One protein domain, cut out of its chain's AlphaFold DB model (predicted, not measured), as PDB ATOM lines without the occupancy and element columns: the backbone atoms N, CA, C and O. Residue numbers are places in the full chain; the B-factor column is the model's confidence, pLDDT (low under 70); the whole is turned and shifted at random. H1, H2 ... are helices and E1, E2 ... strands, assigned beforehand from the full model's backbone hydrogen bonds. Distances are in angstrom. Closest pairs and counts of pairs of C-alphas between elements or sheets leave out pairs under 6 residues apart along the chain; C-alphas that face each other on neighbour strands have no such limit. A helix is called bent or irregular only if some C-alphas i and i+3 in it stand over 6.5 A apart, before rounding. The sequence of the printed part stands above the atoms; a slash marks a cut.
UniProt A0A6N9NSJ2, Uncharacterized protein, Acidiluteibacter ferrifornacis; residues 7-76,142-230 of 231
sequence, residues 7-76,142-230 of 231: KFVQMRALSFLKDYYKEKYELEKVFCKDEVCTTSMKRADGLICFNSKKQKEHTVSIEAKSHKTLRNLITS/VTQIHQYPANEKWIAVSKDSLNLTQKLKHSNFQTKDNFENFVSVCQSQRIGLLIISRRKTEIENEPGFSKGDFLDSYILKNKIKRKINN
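What this domain is: This is residues 7 to 76 and 142 to 230 of the 231 residues of an uncharacterized protein of Acidiluteibacter ferrifornacis (UniProt A0A6N9NSJ2). A strongly twisted sheet of six strands curls round one long helix, H1, while shorter helices gather at the two ends of an elongated body: H2, H4 and H5 at one end, H6 at the other. A long link with no named element, residues 206 to 220, leads from E6 at one edge of the sheet to H6. The printed part has 159 residues with six named helices and six named strands, in the order H1 E1 E2 E3 H2 H3 E4 H4 H5 E5 E6 H6, and its class is mixed, helices and strands. The sheet is mixed too, in the order E1 E2 E3 E4 E5 E6, with E3, E4 and E5 parallel and the other neighbours antiparallel. The whole is compact, with a radius of gyration of the C-alphas of 16.0 A, and spans 56 by 32 by 27 A.

Where its parts are: H1, residues 7 to 24, begins with C-alpha 7 at (71.326, 47.091, 167.747) and is 25.3 A long. E1, residues 31 to 37, E2, residues 43 to 50, and E3, residues 58 to 65, follow; E3 measures 23.6 A, and E2 bends by 67 degrees at residue 46. H2, residues 67 to 73, is irregular, with C-alphas 68 and 71 8.0 A apart. After the cut come H3, residues 142 to 145, and E4, residues 152 to 158, which is 20.0 A long and begins with C-alpha 152 at (66.350, 50.236, 147.529). H4, residues 159 to 167, and H5, residues 177 to 188, 15.8 A long, lead to E5, residues 192 to 196, and E6, residues 201 to 205. H6, residues 221 to 229, ends with C-alpha 229 at (68.071, 69.828, 150.018).

How they stand to each other: The sheet curls round H1, whose closest C-alphas to E3 are those of Gln 10 and Ala 64, 5.3 A apart. E1, E2 and E3 form a meander, each strand the antiparallel neighbour of the one before; N 33 and O 47 are 3.0 A apart, and N 48 and O 60 2.9 A. E3 and E4 are parallel at 22 degrees, with N 63 and O 154 at 2.9 A. E4, H4 with H5, and E5 make a strand-helix-strand unit, two parallel neighbour strands with helices between, and its crossover is right-handed; N 155 and O 192 are 2.8 A apart. E5 and E6 form a hairpin, with N 195 and O 202 at 2.8 A. Helices on both faces make three layers: H1 and H5 lie on opposite faces of the sheet. H5 has a height over the sheet of 9.9 A, and the C-alphas of Cys 186 and Gly 192 are its closest to E5, at 6.7 A. H2 and H4 touch, about perpendicular at 75 degrees, with the C-alphas of His 67 and Ser 161 closest at 4.2 A. H3 only grazes the sheet, with its residues 142 to 145. H6 is on the sheet at a height of 7.6 A; its closest C-alpha pair with E2 is Phe 50 and Ile 228, 5.7 A. H1 and H6 are apart. Every O i to N i+4 pair is within hydrogen-bond range in H1, H5 and H6; H4 has 4 of 5, H2 has 0 of 3 but 2 of 4 O i to N i+3 pairs, and H3 is too short for an O i to N i+4 pair.

The domain as a whole: The two C-alphas farthest apart, those of His 170 and Asn 230, are 56.4 A apart. Residues 77 to 141 are not printed, and C-alphas 76 and 142 are 11.4 A apart across the cut. Of the links that are printed whole, E6 to H6 is long, with 15 residues. The mean pLDDT of the printed part is 85.8; residues 69 to 72, 74 to 75, 162 to 177 and 230 are under 70.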
ATOM      1  N   LYS A   7      70.826  45.715 167.800       91.44
ATOM      2  CA  LYS A   7      71.326  47.091 167.747       91.44
ATOM      3  C   LYS A   7      72.730  47.194 167.141       91.44
ATOM      4  O   LYS A   7      73.008  48.124 166.391       91.44
ATOM      5  N   PHE A   8      73.617  46.233 167.419       92.75
ATOM      6  CA  PHE A   8      74.944  46.207 166.795       92.75
ATOM      7  C   PHE A   8      74.851  45.965 165.284       92.75
ATOM      8  O   PHE A   8      75.497  46.671 164.515       92.75
ATOM      9  N   VAL A   9      74.046  44.984 164.859       92.81
ATOM     10  CA  VAL A   9      73.826  44.665 163.436       92.81
ATOM     11  C   VAL A   9      73.242  45.877 162.711       92.81
ATOM     12  O   VAL A   9      73.785  46.296 161.696       92.81
ATOM     13  N   GLN A  10      72.210  46.491 163.282       95.06
ATOM     14  CA  GLN A  10      71.544  47.689 162.778       95.06
ATOM     15  C   GLN A  10      72.512  48.867 162.612       95.06
ATOM     16  O   GLN A  10      72.650  49.405 161.514       95.06
ATOM     17  N   MET A  11      73.237  49.246 163.671       95.56
ATOM     18  CA  MET A  11      74.193  50.356 163.612       95.56
ATOM     19  C   MET A  11      75.318  50.093 162.608       95.56
ATOM     20  O   MET A  11      75.720  50.994 161.869       95.56
ATOM     21  N   ARG A  12      75.826  48.855 162.556       95.69
ATOM     22  CA  ARG A  12      76.890  48.474 161.623       95.69
ATOM     23  C   ARG A  12      76.399  48.502 160.174       95.69
ATOM     24  O   ARG A  12      77.139  48.988 159.324       95.69
ATOM     25  N   ALA A  13      75.174  48.041 159.913       96.56
ATOM     26  CA  ALA A  13      74.530  48.102 158.599       96.56
ATOM     27  C   ALA A  13      74.346  49.549 158.136       96.56
ATOM     28  O   ALA A  13      74.762  49.900 157.037       96.56
ATOM     29  N   LEU A  14      73.780  50.397 158.999       96.69
ATOM     30  CA  LEU A  14      73.538  51.810 158.708       96.69
ATOM     31  C   LEU A  14      74.830  52.570 158.415       96.69
ATOM     32  O   LEU A  14      74.878  53.339 157.457       96.69
ATOM     33  N   SER A  15      75.875  52.353 159.219       96.81
ATOM     34  CA  SER A  15      77.183  52.970 158.986       96.81
ATOM     35  C   SER A  15      77.777  52.508 157.660       96.81
ATOM     36  O   SER A  15      78.164  53.341 156.851       96.81
ATOM     37  N   PHE A  16      77.802  51.194 157.421       97.25
ATOM     38  CA  PHE A  16      78.352  50.624 156.194       97.25
ATOM     39  C   PHE A  16      77.625  51.145 154.949       97.25
ATOM     40  O   PHE A  16      78.270  51.616 154.020       97.25
ATOM     41  N   LEU A  17      76.289  51.121 154.945       97.31
ATOM     42  CA  LEU A  17      75.501  51.584 153.804       97.31
ATOM     43  C   LEU A  17      75.614  53.091 153.592       97.31
ATOM     44  O   LEU A  17      75.663  53.541 152.452       97.31
ATOM     45  N   LYS A  18      75.688  53.885 154.664       96.62
ATOM     46  CA  LYS A  18      75.923  55.327 154.547       96.62
ATOM     47  C   LYS A  18      77.223  55.602 153.792       96.62
ATOM     48  O   LYS A  18      77.210  56.429 152.885       96.62
ATOM     49  N   ASP A  19      78.307  54.927 154.161       96.25
ATOM     50  CA  ASP A  19      79.611  55.118 153.525       96.25
ATOM     51  C   ASP A  19      79.598  54.575 152.085       96.25
ATOM     52  O   ASP A  19      79.995  55.286 151.165       96.25
ATOM     53  N   TYR A  20      79.004  53.395 151.869       95.81
ATOM     54  CA  TYR A  20      78.799  52.800 150.544       95.81
ATOM     55  C   TYR A  20      78.067  53.742 149.577       95.81
ATOM     56  O   TYR A  20      78.519  53.948 148.455       95.81
ATOM     57  N   TYR A  21      76.955  54.360 149.993       94.94
ATOM     58  CA  TYR A  21      76.221  55.289 149.127       94.94
ATOM     59  C   TYR A  21      76.943  56.618 148.933       94.94
ATOM     60  O   TYR A  21      76.857  57.191 147.847       94.94
ATOM     61  N   LYS A  22      77.652  57.106 149.958       94.38
ATOM     62  CA  LYS A  22      78.489  58.302 149.829       94.38
ATOM     63  C   LYS A  22      79.554  58.128 148.761       94.38
ATOM     64  O   LYS A  22      79.725  59.029 147.952       94.38
ATOM     65  N   GLU A  23      80.218  56.980 148.748       93.94
ATOM     66  CA  GLU A  23      81.226  56.649 147.745       93.94
ATOM     67  C   GLU A  23      80.583  56.412 146.371       93.94
ATOM     68  O   GLU A  23      80.938  57.074 145.402       93.94
ATOM     69  N   LYS A  24      79.560  55.549 146.294       92.06
ATOM     70  CA  LYS A  24      78.904  55.154 145.032       92.06
ATOM     71  C   LYS A  24      78.294  56.323 144.252       92.06
ATOM     72  O   LYS A  24      78.187  56.248 143.029       92.06
ATOM     73  N   TYR A  25      77.836  57.363 144.945       91.31
ATOM     74  CA  TYR A  25      77.155  58.511 144.342       91.31
ATOM     75  C   TYR A  25      77.865  59.852 144.593       91.31
ATOM     76  O   TYR A  25      77.280  60.888 144.278       91.31
ATOM     77  N   GLU A  26      79.083  59.840 145.149       90.19
ATOM     78  CA  GLU A  26      79.876  61.041 145.480       90.19
ATOM     79  C   GLU A  26      79.078  62.069 146.307       90.19
ATOM     80  O   GLU A  26      78.995  63.257 145.993       90.19
ATOM     81  N   LEU A  27      78.417  61.592 147.367       89.25
ATOM     82  CA  LEU A  27      77.457  62.391 148.133       89.25
ATOM     83  C   LEU A  27      78.116  63.103 149.312       89.25
ATOM     84  O   LEU A  27      78.627  62.476 150.245       89.25
ATOM     85  N   GLU A  28      77.944  64.418 149.373       85.38
ATOM     86  CA  GLU A  28      78.294  65.195 150.563       85.38
ATOM     87  C   GLU A  28      77.269  64.977 151.690       85.38
ATOM     88  O   GLU A  28      77.614  64.648 152.839       85.38
ATOM     89  N   LYS A  29      75.981  65.111 151.344       88.62
ATOM     90  CA  LYS A  29      74.849  65.130 152.278       88.62
ATOM     91  C   LYS A  29      74.037  63.837 152.177       88.62
ATOM     92  O   LYS A  29      73.410  63.542 151.166       88.62
ATOM     93  N   VAL A  30      74.014  63.085 153.278       93.44
ATOM     94  CA  VAL A  30      73.203  61.869 153.439       93.44
ATOM     95  C   VAL A  30      72.470  61.937 154.775       93.44
ATOM     96  O   VAL A  30      73.081  62.101 155.839       93.44
ATOM     97  N   PHE A  31      71.146  61.814 154.739       95.44
ATOM     98  CA  PHE A  31      70.352  61.551 155.929       95.44
ATOM     99  C   PHE A  31      70.446  60.060 156.247       95.44
ATOM    100  O   PHE A  31      70.214  59.222 155.388       95.44
ATOM    101  N   CYS A  32      70.789  59.726 157.483       95.69
ATOM    102  CA  CYS A  32      70.849  58.357 157.970       95.69
ATOM    103  C   CYS A  32      70.332  58.380 159.405       95.69
ATOM    104  O   CYS A  32      70.784  59.213 160.203       95.69
ATOM    105  N   LYS A  33      69.340  57.542 159.699       96.19
ATOM    106  CA  LYS A  33      68.756  57.424 161.032       96.19
ATOM    107  C   LYS A  33      68.230  56.008 161.257       96.19
ATOM    108  O   LYS A  33      67.669  55.399 160.350       96.19
ATOM    109  N   ASP A  34      68.425  55.513 162.467       95.38
ATOM    110  CA  ASP A  34      67.816  54.299 162.988       95.38
ATOM    111  C   ASP A  34      66.363  54.538 163.431       95.38
ATOM    112  O   ASP A  34      65.966  55.661 163.754       95.38
ATOM    113  N   GLU A  35      65.565  53.470 163.439       93.25
ATOM    114  CA  GLU A  35      64.217  53.456 164.020       93.25
ATOM    115  C   GLU A  35      63.290  54.567 163.482       93.25
ATOM    116  O   GLU A  35      62.760  55.400 164.226       93.25
ATOM    117  N   VAL A  36      63.088  54.607 162.160       94.50
ATOM    118  CA  VAL A  36      62.232  55.625 161.530       94.50
ATOM    119  C   VAL A  36      60.828  55.088 161.288       94.50
ATOM    120  O   VAL A  36      60.637  54.069 160.625       94.50
ATOM    121  N   CYS A  37      59.833  55.813 161.801       94.94
ATOM    122  CA  CYS A  37      58.430  55.462 161.630       94.94
ATOM    123  C   CYS A  37      57.854  55.938 160.288       94.94
ATOM    124  O   CYS A  37      58.073  57.077 159.853       94.94
ATOM    125  N   THR A  38      57.059  55.068 159.676       94.06
ATOM    126  CA  THR A  38      56.161  55.386 158.569       94.06
ATOM    127  C   THR A  38      54.911  56.102 159.080       94.06
ATOM    128  O   THR A  38      54.579  56.050 160.266       94.06
ATOM    129  N   THR A  39      54.175  56.746 158.178       92.88
ATOM    130  CA  THR A  39      52.857  57.334 158.468       92.88
ATOM    131  C   THR A  39      51.829  56.284 158.907       92.88
ATOM    132  O   THR A  39      50.904  56.604 159.643       92.88
ATOM    133  N   SER A  40      52.031  55.016 158.532       91.62
ATOM    134  CA  SER A  40      51.243  53.856 158.971       91.62
ATOM    135  C   SER A  40      51.680  53.265 160.321       91.62
ATOM    136  O   SER A  40      51.289  52.146 160.655       91.62
ATOM    137  N   MET A  41      52.495  53.986 161.102       90.94
ATOM    138  CA  MET A  41      52.979  53.574 162.430       90.94
ATOM    139  C   MET A  41      53.814  52.281 162.428       90.94
ATOM    140  O   MET A  41      53.941  51.607 163.452       90.94
ATOM    141  N   LYS A  42      54.416  51.925 161.288       91.94
ATOM    142  CA  LYS A  42      55.429  50.864 161.194       91.94
ATOM    143  C   LYS A  42      56.812  51.473 161.370       91.94
ATOM    144  O   LYS A  42      57.029  52.616 160.986       91.94
ATOM    145  N   ARG A  43      57.752  50.734 161.957       93.56
ATOM    146  CA  ARG A  43      59.087  51.248 162.290       93.56
ATOM    147  C   ARG A  43      60.149  50.458 161.542       93.56
ATOM    148  O   ARG A  43      60.343  49.292 161.854       93.56
ATOM    149  N   ALA A  44      60.820  51.110 160.600       93.56
ATOM    150  CA  ALA A  44      61.980  50.539 159.932       93.56
ATOM    151  C   ALA A  44      63.197  50.599 160.861       93.56
ATOM    152  O   ALA A  44      63.409  51.619 161.526       93.56
ATOM    153  N   ASP A  45      64.024  49.556 160.859       94.81
ATOM    154  CA  ASP A  45      65.253  49.539 161.656       94.81
ATOM    155  C   ASP A  45      66.242  50.606 161.177       94.81
ATOM    156  O   ASP A  45      66.952  51.213 161.979       94.81
ATOM    157  N   GLY A  46      66.265  50.903 159.882       96.00
ATOM    158  CA  GLY A  46      67.096  51.966 159.341       96.00
ATOM    159  C   GLY A  46      66.492  52.643 158.124       96.00
ATOM    160  O   GLY A  46      65.830  52.010 157.304       96.00
ATOM    161  N   LEU A  47      66.760  53.942 158.000       97.44
ATOM    162  CA  LEU A  47      66.412  54.737 156.831       97.44
ATOM    163  C   LEU A  47      67.608  55.591 156.406       97.44
ATOM    164  O   LEU A  47      68.163  56.351 157.208       97.44
ATOM    165  N   ILE A  48      67.966  55.493 155.129       97.00
ATOM    166  CA  ILE A  48      68.950  56.354 154.479       97.00
ATOM    167  C   ILE A  48      68.252  57.114 153.353       97.00
ATOM    168  O   ILE A  48      67.553  56.519 152.539       97.00
ATOM    169  N   CYS A  49      68.446  58.429 153.301       96.38
ATOM    170  CA  CYS A  49      67.907  59.272 152.241       96.38
ATOM    171  C   CYS A  49      68.969  60.242 151.731       96.38
ATOM    172  O   CYS A  49      69.727  60.815 152.520       96.38
ATOM    173  N   PHE A  50      69.003  60.461 150.424       95.00
ATOM    174  CA  PHE A  50      69.922  61.395 149.781       95.00
ATOM    175  C   PHE A  50      69.393  61.842 148.422       95.00
ATOM    176  O   PHE A  50      68.514  61.203 147.845       95.00
ATOM    177  N   ASN A  51      69.967  62.919 147.898       92.00
ATOM    178  CA  ASN A  51      69.708  63.347 146.533       92.00
ATOM    179  C   ASN A  51      70.769  62.768 145.609       92.00
ATOM    180  O   ASN A  51      71.955  62.824 145.916       92.00
ATOM    181  N   SER A  52      70.358  62.237 144.464       84.44
ATOM    182  CA  SER A  52      71.283  61.754 143.441       84.44
ATOM    183  C   SER A  52      70.937  62.364 142.089       84.44
ATOM    184  O   SER A  52      69.786  62.710 141.827       84.44
ATOM    185  N   LYS A  53      71.910  62.428 141.177       80.25
ATOM    186  CA  LYS A  53      71.655  62.878 139.798       80.25
ATOM    187  C   LYS A  53      70.633  61.989 139.066       80.25
ATOM    188  O   LYS A  53      69.950  62.460 138.167       80.25
ATOM    189  N   LYS A  54      70.518  60.709 139.455       73.44
ATOM    190  CA  LYS A  54      69.597  59.729 138.846       73.44
ATOM    191  C   LYS A  54      68.171  59.805 139.403       73.44
ATOM    192  O   LYS A  54      67.227  59.489 138.689       73.44
ATOM    193  N   GLN A  55      68.026  60.182 140.670       77.31
ATOM    194  CA  GLN A  55      66.758  60.251 141.390       77.31
ATOM    195  C   GLN A  55      66.859  61.387 142.406       77.31
ATOM    196  O   GLN A  55      67.716  61.337 143.295       77.31
ATOM    197  N   LYS A  56      65.974  62.382 142.269       82.25
ATOM    198  CA  LYS A  56      65.987  63.588 143.104       82.25
ATOM    199  C   LYS A  56      65.940  63.248 144.587       82.25
ATOM    200  O   LYS A  56      66.738  63.795 145.319       82.25
ATOM    201  N   GLU A  57      65.070  62.328 144.998       90.50
ATOM    202  CA  GLU A  57      64.961  61.860 146.382       90.50
ATOM    203  C   GLU A  57      65.108  60.335 146.391       90.50
ATOM    204  O   GLU A  57      64.198  59.604 145.998       90.50
ATOM    205  N   HIS A  58      66.290  59.855 146.771       94.38
ATOM    206  CA  HIS A  58      66.599  58.437 146.897       94.38
ATOM    207  C   HIS A  58      66.390  58.010 148.350       94.38
ATOM    208  O   HIS A  58      66.950  58.612 149.265       94.38
ATOM    209  N   THR A  59      65.601  56.961 148.560       95.94
ATOM    210  CA  THR A  59      65.249  56.401 149.867       95.94
ATOM    211  C   THR A  59      65.665  54.941 149.941       95.94
ATOM    212  O   THR A  59      65.367  54.159 149.041       95.94
ATOM    213  N   VAL A  60      66.314  54.563 151.035       97.00
ATOM    214  CA  VAL A  60      66.795  53.209 151.292       97.00
ATOM    215  C   VAL A  60      66.318  52.763 152.666       97.00
ATOM    216  O   VAL A  60      66.633  53.409 153.666       97.00
ATOM    217  N   SER A  61      65.578  51.657 152.729       97.44
ATOM    218  CA  SER A  61      65.117  51.069 153.992       97.44
ATOM    219  C   SER A  61      65.959  49.861 154.376       97.44
ATOM    220  O   SER A  61      66.314  49.050 153.517       97.44
ATOM    221  N   ILE A  62      66.218  49.708 155.669       97.00
ATOM    222  CA  ILE A  62      67.015  48.617 156.223       97.00
ATOM    223  C   ILE A  62      66.191  47.887 157.282       97.00
ATOM    224  O   ILE A  62      65.600  48.531 158.148       97.00
ATOM    225  N   GLU A  63      66.217  46.560 157.226       95.94
ATOM    226  CA  GLU A  63      65.714  45.657 158.263       95.94
ATOM    227  C   GLU A  63      66.885  44.826 158.803       95.94
ATOM    228  O   GLU A  63      67.626  44.215 158.030       95.94
ATOM    229  N   ALA A  64      67.088  44.794 160.118       93.38
ATOM    230  CA  ALA A  64      68.210  44.121 160.760       93.38
ATOM    231  C   ALA A  64      67.737  42.930 161.601       93.38
ATOM    232  O   ALA A  64      66.816  43.024 162.408       93.38
ATOM    233  N   LYS A  65      68.404  41.781 161.456       90.19
ATOM    234  CA  LYS A  65      68.112  40.570 162.231       90.19
ATOM    235  C   LYS A  65      69.354  40.025 162.916       90.19
ATOM    236  O   LYS A  65      70.432  39.867 162.335       90.19
ATOM    237  N   SER A  66      69.177  39.722 164.197       85.75
ATOM    238  CA  SER A  66      70.191  39.093 165.033       85.75
ATOM    239  C   SER A  66      69.925  37.599 165.200       85.75
ATOM    240  O   SER A  66      68.915  37.055 164.762       85.75
ATOM    241  N   HIS A  67      70.816  36.931 165.927       73.81
ATOM    242  CA  HIS A  67      70.707  35.499 166.191       73.81
ATOM    243  C   HIS A  67      69.438  35.119 166.975       73.81
ATOM    244  O   HIS A  67      69.032  33.961 166.946       73.81
ATOM    245  N   LYS A  68      68.842  36.059 167.729       72.00
ATOM    246  CA  LYS A  68      67.630  35.797 168.524       72.00
ATOM    247  C   LYS A  68      66.394  35.657 167.638       72.00
ATOM    248  O   LYS A  68      65.462  34.957 168.008       72.00
ATOM    249  N   THR A  69      66.413  36.277 166.462       67.00
ATOM    250  CA  THR A  69      65.290  36.349 165.522       67.00
ATOM    251  C   THR A  69      65.443  35.362 164.366       67.00
ATOM    252  O   THR A  69      64.906  35.581 163.288       67.00
ATOM    253  N   LEU A  70      66.179  34.265 164.578       68.62
ATOM    254  CA  LEU A  70      66.471  33.264 163.549       68.62
ATOM    255  C   LEU A  70      65.204  32.633 162.961       68.62
ATOM    256  O   LEU A  70      65.186  32.322 161.777       68.62
ATOM    257  N   ARG A  71      64.131  32.518 163.756       66.81
ATOM    258  CA  ARG A  71      62.819  32.040 163.287       66.81
ATOM    259  C   ARG A  71      62.255  32.887 162.144       66.81
ATOM    260  O   ARG A  71      61.653  32.326 161.246       66.81
ATOM    261  N   ASN A  72      62.534  34.189 162.121       68.69
ATOM    262  CA  ASN A  72      62.021  35.102 161.094       68.69
ATOM    263  C   ASN A  72      62.781  34.987 159.760       68.69
ATOM    264  O   ASN A  72      62.387  35.598 158.768       68.69
ATOM    265  N   LEU A  73      63.903  34.257 159.755       71.06
ATOM    266  CA  LEU A  73      64.656  33.901 158.552       71.06
ATOM    267  C   LEU A  73      64.213  32.539 157.994       71.06
ATOM    268  O   LEU A  73      64.668  32.147 156.924       71.06
ATOM    269  N   ILE A  74      63.365  31.803 158.726       69.44
ATOM    270  CA  ILE A  74      62.841  30.507 158.298       69.44
ATOM    271  C   ILE A  74      61.656  30.752 157.372       69.44
ATOM    272  O   ILE A  74      60.813  31.611 157.628       69.44
ATOM    273  N   THR A  75      61.607  29.979 156.294       69.31
ATOM    274  CA  THR A  75      60.472  29.952 155.383       69.31
ATOM    275  C   THR A  75      59.264  29.319 156.073       69.31
ATOM    276  O   THR A  75      59.324  28.190 156.557       69.31
ATOM    277  N   SER A  76      58.154  30.047 156.132       71.56
ATOM    278  CA  SER A  76      56.844  29.533 156.535       71.56
ATOM    279  C   SER A  76      55.970  29.347 155.299       71.56
ATOM    280  O   SER A  76      56.164  30.018 154.290       71.56
ATOM    281  N   VAL A 142      61.320  39.266 155.017       88.56
ATOM    282  CA  VAL A 142      61.027  39.753 153.669       88.56
ATOM    283  C   VAL A 142      59.649  40.418 153.632       88.56
ATOM    284  O   VAL A 142      59.485  41.466 153.011       88.56
ATOM    285  N   THR A 143      58.653  39.875 154.331       88.12
ATOM    286  CA  THR A 143      57.341  40.532 154.437       88.12
ATOM    287  C   THR A 143      57.421  41.819 155.260       88.12
ATOM    288  O   THR A 143      56.781  42.806 154.897       88.12
ATOM    289  N   GLN A 144      58.252  41.852 156.309       90.19
ATOM    290  CA  GLN A 144      58.519  43.045 157.119       90.19
ATOM    291  C   GLN A 144      59.131  44.170 156.286       90.19
ATOM    292  O   GLN A 144      58.591  45.273 156.280       90.19
ATOM    293  N   ILE A 145      60.186  43.897 155.508       93.50
ATOM    294  CA  ILE A 145      60.846  44.956 154.732       93.50
ATOM    295  C   ILE A 145      59.947  45.561 153.645       93.50
ATOM    296  O   ILE A 145      60.093  46.726 153.282       93.50
ATOM    297  N   HIS A 146      58.963  44.808 153.147       91.88
ATOM    298  CA  HIS A 146      57.974  45.328 152.202       91.88
ATOM    299  C   HIS A 146      57.016  46.357 152.811       91.88
ATOM    300  O   HIS A 146      56.418  47.127 152.061       91.88
ATOM    301  N   GLN A 147      56.903  46.419 154.140       92.56
ATOM    302  CA  GLN A 147      56.097  47.425 154.838       92.56
ATOM    303  C   GLN A 147      56.757  48.811 154.842       92.56
ATOM    304  O   GLN A 147      56.110  49.783 155.232       92.56
ATOM    305  N   TYR A 148      58.017  48.910 154.408       94.31
ATOM    306  CA  TYR A 148      58.778  50.153 154.343       94.31
ATOM    307  C   TYR A 148      59.015  50.530 152.871       94.31
ATOM    308  O   TYR A 148      59.852  49.923 152.194       94.31
ATOM    309  N   PRO A 149      58.255  51.496 152.325       94.44
ATOM    310  CA  PRO A 149      58.433  51.931 150.946       94.44
ATOM    311  C   PRO A 149      59.802  52.597 150.758       94.44
ATOM    312  O   PRO A 149      60.140  53.529 151.478       94.44
ATOM    313  N   ALA A 150      60.594  52.130 149.795       96.25
ATOM    314  CA  ALA A 150      61.932  52.648 149.512       96.25
ATOM    315  C   ALA A 150      62.348  52.322 148.070       96.25
ATOM    316  O   ALA A 150      61.841  51.367 147.474       96.25
ATOM    317  N   ASN A 151      63.289  53.099 147.524       96.00
ATOM    318  CA  ASN A 151      63.874  52.857 146.205       96.00
ATOM    319  C   ASN A 151      64.762  51.610 146.213       96.00
ATOM    320  O   ASN A 151      64.717  50.828 145.266       96.00
ATOM    321  N   GLU A 152      65.529  51.421 147.284       96.56
ATOM    322  CA  GLU A 152      66.350  50.236 147.529       96.56
ATOM    323  C   GLU A 152      66.033  49.681 148.927       96.56
ATOM    324  O   GLU A 152      65.778  50.428 149.875       96.56
ATOM    325  N   LYS A 153      66.020  48.355 149.067       97.44
ATOM    326  CA  LYS A 153      65.673  47.669 150.319       97.44
ATOM    327  C   LYS A 153      66.800  46.733 150.712       97.44
ATOM    328  O   LYS A 153      67.244  45.952 149.876       97.44
ATOM    329  N   TRP A 154      67.223  46.783 151.972       97.75
ATOM    330  CA  TRP A 154      68.300  45.950 152.501       97.75
ATOM    331  C   TRP A 154      67.881  45.153 153.724       97.75
ATOM    332  O   TRP A 154      67.341  45.704 154.680       97.75
ATOM    333  N   ILE A 155      68.234  43.873 153.740       95.75
ATOM    334  CA  ILE A 155      68.186  43.046 154.940       95.75
ATOM    335  C   ILE A 155      69.614  42.854 155.445       95.75
ATOM    336  O   ILE A 155      70.506  42.467 154.695       95.75
ATOM    337  N   ALA A 156      69.841  43.115 156.728       95.12
ATOM    338  CA  ALA A 156      71.119  42.910 157.388       95.12
ATOM    339  C   ALA A 156      71.018  41.768 158.400       95.12
ATOM    340  O   ALA A 156      70.247  41.833 159.354       95.12
ATOM    341  N   VAL A 157      71.822  40.723 158.222       91.62
ATOM    342  CA  VAL A 157      71.798  39.523 159.066       91.62
ATOM    343  C   VAL A 157      73.147  39.338 159.743       91.62
ATOM    344  O   VAL A 157      74.202  39.478 159.121       91.62
ATOM    345  N   SER A 158      73.150  38.991 161.031       90.38
ATOM    346  CA  SER A 158      74.408  38.641 161.694       90.38
ATOM    347  C   SER A 158      74.951  37.293 161.205       90.38
ATOM    348  O   SER A 158      74.219  36.307 161.121       90.38
ATOM    349  N   LYS A 159      76.266  37.202 160.983       84.38
ATOM    350  CA  LYS A 159      76.950  35.949 160.620       84.38
ATOM    351  C   LYS A 159      76.729  34.843 161.659       84.38
ATOM    352  O   LYS A 159      76.640  33.671 161.313       84.38
ATOM    353  N   ASP A 160      76.577  35.215 162.931       76.75
ATOM    354  CA  ASP A 160      76.239  34.277 164.007       76.75
ATOM    355  C   ASP A 160      74.871  33.613 163.790       76.75
ATOM    356  O   ASP A 160      74.709  32.451 164.151       76.75
ATOM    357  N   SER A 161      73.906  34.322 163.189       70.88
ATOM    358  CA  SER A 161      72.597  33.762 162.821       70.88
ATOM    359  C   SER A 161      72.744  32.696 161.735       70.88
ATOM    360  O   SER A 161      72.143  31.634 161.833       70.88
ATOM    361  N   LEU A 162      73.615  32.945 160.754       67.25
ATOM    362  CA  LEU A 162      73.895  32.020 159.647       67.25
ATOM    363  C   LEU A 162      74.704  30.786 160.076       67.25
ATOM    364  O   LEU A 162      74.595  29.714 159.492       67.25
ATOM    365  N   ASN A 163      75.523  30.915 161.119       61.06
ATOM    366  CA  ASN A 163      76.274  29.787 161.672       61.06
ATOM    367  C   ASN A 163      75.418  28.935 162.629       61.06
ATOM    368  O   ASN A 163      75.697  27.753 162.832       61.06
ATOM    369  N   LEU A 164      74.385  29.517 163.252       51.44
ATOM    370  CA  LEU A 164      73.476  28.799 164.151       51.44
ATOM    371  C   LEU A 164      72.498  27.909 163.393       51.44
ATOM    372  O   LEU A 164      72.215  26.816 163.878       51.44
ATOM    373  N   THR A 165      72.065  28.324 162.199       49.41
ATOM    374  CA  THR A 165      71.407  27.415 161.258       49.41
ATOM    375  C   THR A 165      72.298  26.196 161.040       49.41
ATOM    376  O   THR A 165      71.875  25.104 161.380       49.41
ATOM    377  N   GLN A 166      73.575  26.352 160.674       46.81
ATOM    378  CA  GLN A 166      74.493  25.216 160.465       46.81
ATOM    379  C   GLN A 166      74.742  24.321 161.698       46.81
ATOM    380  O   GLN A 166      75.020  23.130 161.538       46.81
ATOM    381  N   LYS A 167      74.670  24.860 162.925       40.72
ATOM    382  CA  LYS A 167      74.942  24.108 164.167       40.72
ATOM    383  C   LYS A 167      73.712  23.376 164.727       40.72
ATOM    384  O   LYS A 167      73.879  22.415 165.472       40.72
ATOM    385  N   LEU A 168      72.496  23.761 164.329       47.16
ATOM    386  CA  LEU A 168      71.229  23.079 164.652       47.16
ATOM    387  C   LEU A 168      70.965  21.835 163.772       47.16
ATOM    388  O   LEU A 168      69.825  21.407 163.607       47.16
ATOM    389  N   LYS A 169      72.033  21.198 163.271       40.22
ATOM    390  CA  LYS A 169      72.038  19.956 162.473       40.22
ATOM    391  C   LYS A 169      71.308  18.755 163.104       40.22
ATOM    392  O   LYS A 169      71.124  17.756 162.422       40.22
ATOM    393  N   HIS A 170      70.893  18.829 164.371       40.00
ATOM    394  CA  HIS A 170      70.234  17.731 165.092       40.00
ATOM    395  C   HIS A 170      68.721  17.903 165.311       40.00
ATOM    396  O   HIS A 170      68.107  17.026 165.906       40.00
ATOM    397  N   SER A 171      68.092  18.978 164.825       37.88
ATOM    398  CA  SER A 171      66.634  19.143 164.926       37.88
ATOM    399  C   SER A 171      66.018  19.464 163.565       37.88
ATOM    400  O   SER A 171      65.793  20.633 163.280       37.88
ATOM    401  N   ASN A 172      65.784  18.452 162.720       38.50
ATOM    402  CA  ASN A 172      64.957  18.503 161.493       38.50
ATOM    403  C   ASN A 172      65.116  19.754 160.599       38.50
ATOM    404  O   ASN A 172      64.188  20.157 159.904       38.50
ATOM    405  N   PHE A 173      66.288  20.386 160.623       44.62
ATOM    406  CA  PHE A 173      66.572  21.641 159.948       44.62
ATOM    407  C   PHE A 173      67.578  21.327 158.843       44.62
ATOM    408  O   PHE A 173      68.739  21.029 159.116       44.62
ATOM    409  N   GLN A 174      67.132  21.332 157.589       46.09
ATOM    410  CA  GLN A 174      67.999  21.164 156.421       46.09
ATOM    411  C   GLN A 174      68.900  22.408 156.284       46.09
ATOM    412  O   GLN A 174      68.485  23.496 155.893       46.09
ATOM    413  N   THR A 175      70.150  22.259 156.724       53.69
ATOM    414  CA  THR A 175      71.094  23.331 157.099       53.69
ATOM    415  C   THR A 175      71.847  24.052 155.970       53.69
ATOM    416  O   THR A 175      72.785  24.792 156.259       53.69
ATOM    417  N   LYS A 176      71.468  23.890 154.701       56.53
ATOM    418  CA  LYS A 176      72.087  24.607 153.567       56.53
ATOM    419  C   LYS A 176      71.013  25.224 152.671       56.53
ATOM    420  O   LYS A 176      71.020  26.433 152.453       56.53
ATOM    421  N   ASP A 177      70.005  24.422 152.357       64.44
ATOM    422  CA  ASP A 177      68.886  24.787 151.489       64.44
ATOM    423  C   ASP A 177      68.106  26.000 152.008       64.44
ATOM    424  O   ASP A 177      67.739  26.870 151.236       64.44
ATOM    425  N   ASN A 178      67.902  26.141 153.323       70.00
ATOM    426  CA  ASN A 178      67.157  27.286 153.865       70.00
ATOM    427  C   ASN A 178      67.871  28.632 153.676       70.00
ATOM    428  O   ASN A 178      67.211  29.643 153.447       70.00
ATOM    429  N   PHE A 179      69.204  28.661 153.775       75.88
ATOM    430  CA  PHE A 179      69.955  29.894 153.538       75.88
ATOM    431  C   PHE A 179      70.009  30.215 152.047       75.88
ATOM    432  O   PHE A 179      69.759  31.353 151.670       75.88
ATOM    433  N   GLU A 180      70.257  29.213 151.203       78.19
ATOM    434  CA  GLU A 180      70.237  29.378 149.745       78.19
ATOM    435  C   GLU A 180      68.851  29.822 149.254       78.19
ATOM    436  O   GLU A 180      68.752  30.757 148.462       78.19
ATOM    437  N   ASN A 181      67.776  29.258 149.810       78.69
ATOM    438  CA  ASN A 181      66.403  29.697 149.560       78.69
ATOM    439  C   ASN A 181      66.181  31.141 150.018       78.69
ATOM    440  O   ASN A 181      65.588  31.925 149.286       78.69
ATOM    441  N   PHE A 182      66.671  31.526 151.200       83.00
ATOM    442  CA  PHE A 182      66.576  32.910 151.667       83.00
ATOM    443  C   PHE A 182      67.304  33.884 150.729       83.00
ATOM    444  O   PHE A 182      66.736  34.913 150.363       83.00
ATOM    445  N   VAL A 183      68.518  33.546 150.288       86.19
ATOM    446  CA  VAL A 183      69.273  34.341 149.308       86.19
ATOM    447  C   VAL A 183      68.518  34.420 147.977       86.19
ATOM    448  O   VAL A 183      68.337  35.516 147.452       86.19
ATOM    449  N   SER A 184      68.001  33.299 147.469       84.38
ATOM    450  CA  SER A 184      67.206  33.233 146.232       84.38
ATOM    451  C   SER A 184      65.931  34.086 146.305       84.38
ATOM    452  O   SER A 184      65.605  34.834 145.378       84.38
ATOM    453  N   VAL A 185      65.227  34.066 147.441       84.62
ATOM    454  CA  VAL A 185      64.055  34.922 147.677       84.62
ATOM    455  C   VAL A 185      64.457  36.400 147.709       84.62
ATOM    456  O   VAL A 185      63.810  37.216 147.055       84.62
ATOM    457  N   CYS A 186      65.544  36.763 148.397       88.44
ATOM    458  CA  CYS A 186      66.052  38.138 148.390       88.44
ATOM    459  C   CYS A 186      66.422  38.603 146.972       88.44
ATOM    460  O   CYS A 186      66.026  39.694 146.566       88.44
ATOM    461  N   GLN A 187      67.103  37.766 146.185       90.06
ATOM    462  CA  GLN A 187      67.488  38.072 144.804       90.06
ATOM    463  C   GLN A 187      66.275  38.233 143.880       90.06
ATOM    464  O   GLN A 187      66.162  39.244 143.184       90.06
ATOM    465  N   SER A 188      65.339  37.279 143.903       86.56
ATOM    466  CA  SER A 188      64.121  37.327 143.078       86.56
ATOM    467  C   SER A 188      63.238  38.534 143.407       86.56
ATOM    468  O   SER A 188      62.630  39.119 142.511       86.56
ATOM    469  N   GLN A 189      63.224  38.968 144.670       88.94
ATOM    470  CA  GLN A 189      62.509  40.165 145.116       88.94
ATOM    471  C   GLN A 189      63.353  41.444 145.073       88.94
ATOM    472  O   GLN A 189      62.879  42.511 145.465       88.94
ATOM    473  N   ARG A 190      64.584  41.361 144.554       93.62
ATOM    474  CA  ARG A 190      65.507  42.489 144.377       93.62
ATOM    475  C   ARG A 190      65.808  43.236 145.688       93.62
ATOM    476  O   ARG A 190      65.954  44.457 145.694       93.62
ATOM    477  N   ILE A 191      65.905  42.504 146.794       95.19
ATOM    478  CA  ILE A 191      66.292  43.002 148.118       95.19
ATOM    479  C   ILE A 191      67.776  42.722 148.328       95.19
ATOM    480  O   ILE A 191      68.208  41.584 148.179       95.19
ATOM    481  N   GLY A 192      68.546  43.737 148.712       96.50
ATOM    482  CA  GLY A 192      69.963  43.593 149.030       96.50
ATOM    483  C   GLY A 192      70.177  42.868 150.354       96.50
ATOM    484  O   GLY A 192      69.415  43.058 151.304       96.50
ATOM    485  N   LEU A 193      71.234  42.065 150.444       95.44
ATOM    486  CA  LEU A 193      71.560  41.294 151.643       95.44
ATOM    487  C   LEU A 193      72.954  41.650 152.162       95.44
ATOM    488  O   LEU A 193      73.951  41.526 151.450       95.44
ATOM    489  N   LEU A 194      73.017  42.052 153.433       95.31
ATOM    490  CA  LEU A 194      74.256  42.293 154.167       95.31
ATOM    491  C   LEU A 194      74.496  41.199 155.198       95.31
ATOM    492  O   LEU A 194      73.650  40.935 156.054       95.31
ATOM    493  N   ILE A 195      75.701  40.643 155.189       92.94
ATOM    494  CA  ILE A 195      76.174  39.711 156.207       92.94
ATOM    495  C   ILE A 195      77.122  40.456 157.143       92.94
ATOM    496  O   ILE A 195      78.216  40.880 156.767       92.94
ATOM    497  N   ILE A 196      76.708  40.606 158.399       93.12
ATOM    498  CA  ILE A 196      77.443  41.379 159.400       93.12
ATOM    499  C   ILE A 196      78.132  40.451 160.385       93.12
ATOM    500  O   ILE A 196      77.509  39.691 161.127       93.12
ATOM    501  N   SER A 197      79.450  40.561 160.448       90.44
ATOM    502  CA  SER A 197      80.264  39.972 161.503       90.44
ATOM    503  C   SER A 197      80.843  41.069 162.396       90.44
ATOM    504  O   SER A 197      80.722  42.260 162.125       90.44
ATOM    505  N   ARG A 198      81.532  40.672 163.468       87.12
ATOM    506  CA  ARG A 198      82.225  41.626 164.349       87.12
ATOM    507  C   ARG A 198      83.287  42.458 163.629       87.12
ATOM    508  O   ARG A 198      83.529  43.587 164.027       87.12
ATOM    509  N   ARG A 199      83.956  41.873 162.629       88.06
ATOM    510  CA  ARG A 199      85.132  42.470 161.970       88.06
ATOM    511  C   ARG A 199      84.813  43.018 160.584       88.06
ATOM    512  O   ARG A 199      85.317  44.071 160.221       88.06
ATOM    513  N   LYS A 200      83.959  42.324 159.835       91.81
ATOM    514  CA  LYS A 200      83.624  42.643 158.443       91.81
ATOM    515  C   LYS A 200      82.119  42.682 158.191       91.81
ATOM    516  O   LYS A 200      81.370  41.953 158.851       91.81
ATOM    517  N   THR A 201      81.732  43.499 157.221       94.44
ATOM    518  CA  THR A 201      80.399  43.554 156.616       94.44
ATOM    519  C   THR A 201      80.564  43.145 155.160       94.44
ATOM    520  O   THR A 201      81.435  43.689 154.487       94.44
ATOM    521  N   GLU A 202      79.790  42.171 154.699       94.19
ATOM    522  CA  GLU A 202      79.863  41.644 153.333       94.19
ATOM    523  C   GLU A 202      78.522  41.865 152.636       94.19
ATOM    524  O   GLU A 202      77.473  41.670 153.252       94.19
ATOM    525  N   ILE A 203      78.559  42.288 151.373       95.38
ATOM    526  CA  ILE A 203      77.379  42.332 150.508       95.38
ATOM    527  C   ILE A 203      77.275  40.960 149.846       95.38
ATOM    528  O   ILE A 203      78.156  40.592 149.076       95.38
ATOM    529  N   GLU A 204      76.216  40.215 150.155       92.81
ATOM    530  CA  GLU A 204      75.943  38.922 149.515       92.81
ATOM    531  C   GLU A 204      75.244  39.129 148.166       92.81
ATOM    532  O   GLU A 204      75.570  38.487 147.173       92.81
ATOM    533  N   ASN A 205      74.306  40.079 148.109       93.38
ATOM    534  CA  ASN A 205      73.706  40.532 146.863       93.38
ATOM    535  C   ASN A 205      73.285  42.002 146.960       93.38
ATOM    536  O   ASN A 205      72.879  42.477 148.024       93.38
ATOM    537  N   GLU A 206      73.363  42.717 145.839       94.94
ATOM    538  CA  GLU A 206      72.891  44.099 145.750       94.94
ATOM    539  C   GLU A 206      71.357  44.165 145.612       94.94
ATOM    540  O   GLU A 206      70.736  43.232 145.085       94.94
ATOM    541  N   PRO A 207      70.724  45.254 146.082       96.19
ATOM    542  CA  PRO A 207      69.309  45.507 145.866       96.19
ATOM    543  C   PRO A 207      69.052  45.898 144.409       96.19
ATOM    544  O   PRO A 207      69.901  46.461 143.719       96.19
ATOM    545  N   GLY A 208      67.827  45.668 143.949       94.00
ATOM    546  CA  GLY A 208      67.329  46.362 142.771       94.00
ATOM    547  C   GLY A 208      66.806  47.746 143.124       94.00
ATOM    548  O   GLY A 208      66.513  48.059 144.274       94.00
ATOM    549  N   PHE A 209      66.638  48.552 142.082       93.06
ATOM    550  CA  PHE A 209      66.146  49.915 142.190       93.06
ATOM    551  C   PHE A 209      64.684  50.016 141.744       93.06
ATOM    552  O   PHE A 209      64.325  49.577 140.646       93.06
ATOM    553  N   SER A 210      63.862  50.649 142.576       91.50
ATOM    554  CA  SER A 210      62.475  51.012 142.282       91.50
ATOM    555  C   SER A 210      62.358  52.525 142.092       91.50
ATOM    556  O   SER A 210      62.797  53.298 142.942       91.50
ATOM    557  N   LYS A 211      61.750  52.971 140.985       89.50
ATOM    558  CA  LYS A 211      61.478  54.398 140.733       89.50
ATOM    559  C   LYS A 211      60.278  54.868 141.558       89.50
ATOM    560  O   LYS A 211      59.278  54.161 141.629       89.50
ATOM    561  N   GLY A 212      60.366  56.068 142.127       88.50
ATOM    562  CA  GLY A 212      59.277  56.695 142.882       88.50
ATOM    563  C   GLY A 212      59.781  57.625 143.985       88.50
ATOM    564  O   GLY A 212      60.950  57.545 144.368       88.50
ATOM    565  N   ASP A 213      58.901  58.505 144.471       89.94
ATOM    566  CA  ASP A 213      59.097  59.225 145.733       89.94
ATOM    567  C   ASP A 213      58.455  58.400 146.854       89.94
ATOM    568  O   ASP A 213      57.237  58.234 146.916       89.94
ATOM    569  N   PHE A 214      59.299  57.830 147.710       93.69
ATOM    570  CA  PHE A 214      58.862  57.039 148.857       93.69
ATOM    571  C   PHE A 214      58.936  57.820 150.168       93.69
ATOM    572  O   PHE A 214      58.445  57.348 151.196       93.69
ATOM    573  N   LEU A 215      59.517  59.021 150.149       93.00
ATOM    574  CA  LEU A 215      59.785  59.792 151.352       93.00
ATOM    575  C   LEU A 215      58.488  60.277 152.015       93.00
ATOM    576  O   LEU A 215      58.429  60.393 153.239       93.00
ATOM    577  N   ASP A 216      57.423  60.469 151.233       92.62
ATOM    578  CA  ASP A 216      56.084  60.801 151.732       92.62
ATOM    579  C   ASP A 216      55.475  59.737 152.655       92.62
ATOM    580  O   ASP A 216      54.600  60.052 153.463       92.62
ATOM    581  N   SER A 217      55.979  58.502 152.601       93.62
ATOM    582  CA  SER A 217      55.541  57.421 153.490       93.62
ATOM    583  C   SER A 217      56.098  57.549 154.912       93.62
ATOM    584  O   SER A 217      55.709  56.776 155.786       93.62
ATOM    585  N   TYR A 218      56.997  58.505 155.175       95.50
ATOM    586  CA  TYR A 218      57.696  58.647 156.451       95.50
ATOM    587  C   TYR A 218      57.309  59.915 157.210       95.50
ATOM    588  O   TYR A 218      57.246  61.014 156.659       95.50
ATOM    589  N   ILE A 219      57.156  59.787 158.533       94.69
ATOM    590  CA  ILE A 219      56.789  60.911 159.416       94.69
ATOM    591  C   ILE A 219      57.847  62.024 159.363       94.69
ATOM    592  O   ILE A 219      57.540  63.214 159.426       94.69
ATOM    593  N   LEU A 220      59.119  61.649 159.210       93.38
ATOM    594  CA  LEU A 220      60.239  62.589 159.213       93.38
ATOM    595  C   LEU A 220      60.471  63.294 157.869       93.38
ATOM    596  O   LEU A 220      61.475  64.001 157.753       93.38
ATOM    597  N   LYS A 221      59.574  63.167 156.881       93.81
ATOM    598  CA  LYS A 221      59.792  63.670 155.513       93.81
ATOM    599  C   LYS A 221      60.301  65.108 155.449       93.81
ATOM    600  O   LYS A 221      61.322  65.368 154.825       93.81
ATOM    601  N   ASN A 222      59.681  66.036 156.183       92.69
ATOM    602  CA  ASN A 222      60.052  67.455 156.147       92.69
ATOM    603  C   ASN A 222      61.464  67.690 156.703       92.69
ATOM    604  O   ASN A 222      62.228  68.494 156.172       92.69
ATOM    605  N   LYS A 223      61.830  66.959 157.763       93.19
ATOM    606  CA  LYS A 223      63.170  67.016 158.357       93.19
ATOM    607  C   LYS A 223      64.215  66.420 157.413       93.19
ATOM    608  O   LYS A 223      65.318  66.952 157.320       93.19
ATOM    609  N   ILE A 224      63.862  65.338 156.723       93.12
ATOM    610  CA  ILE A 224      64.735  64.671 155.757       93.12
ATOM    611  C   ILE A 224      64.964  65.580 154.549       93.12
ATOM    612  O   ILE A 224      66.120  65.877 154.259       93.12
ATOM    613  N   LYS A 225      63.894  66.110 153.933       92.12
ATOM    614  CA  LYS A 225      63.974  67.032 152.788       92.12
ATOM    615  C   LYS A 225      64.846  68.245 153.105       92.12
ATOM    616  O   LYS A 225      65.722  68.566 152.318       92.12
ATOM    617  N   ARG A 226      64.701  68.864 154.284       90.88
ATOM    618  CA  ARG A 226      65.601  69.955 154.713       90.88
ATOM    619  C   ARG A 226      67.062  69.507 154.793       90.88
ATOM    620  O   ARG A 226      67.938  70.210 154.324       90.88
ATOM    621  N   LYS A 227      67.351  68.328 155.352       91.31
ATOM    622  CA  LYS A 227      68.739  67.859 155.497       91.31
ATOM    623  C   LYS A 227      69.411  67.527 154.158       91.31
ATOM    624  O   LYS A 227      70.620  67.700 154.049       91.31
ATOM    625  N   ILE A 228      68.654  67.014 153.187       90.62
ATOM    626  CA  ILE A 228      69.194  66.612 151.877       90.62
ATOM    627  C   ILE A 228      69.163  67.749 150.842       90.62
ATOM    628  O   ILE A 228      70.010  67.750 149.957       90.62
ATOM    629  N   ASN A 229      68.234  68.711 150.962       84.88
ATOM    630  CA  ASN A 229      68.071  69.828 150.018       84.88
ATOM    631  C   ASN A 229      68.684  71.154 150.479       84.88
ATOM    632  O   ASN A 229      68.905  72.004 149.625       84.88
ATOM    633  N   ASN A 230      68.893  71.387 151.778       60.91
ATOM    634  CA  ASN A 230      69.467  72.661 152.206       60.91
ATOM    635  C   ASN A 230      70.893  72.764 151.675       60.91
ATOM    636  O   ASN A 230      71.701  71.893 152.002       60.91
TER     637      ASN A 230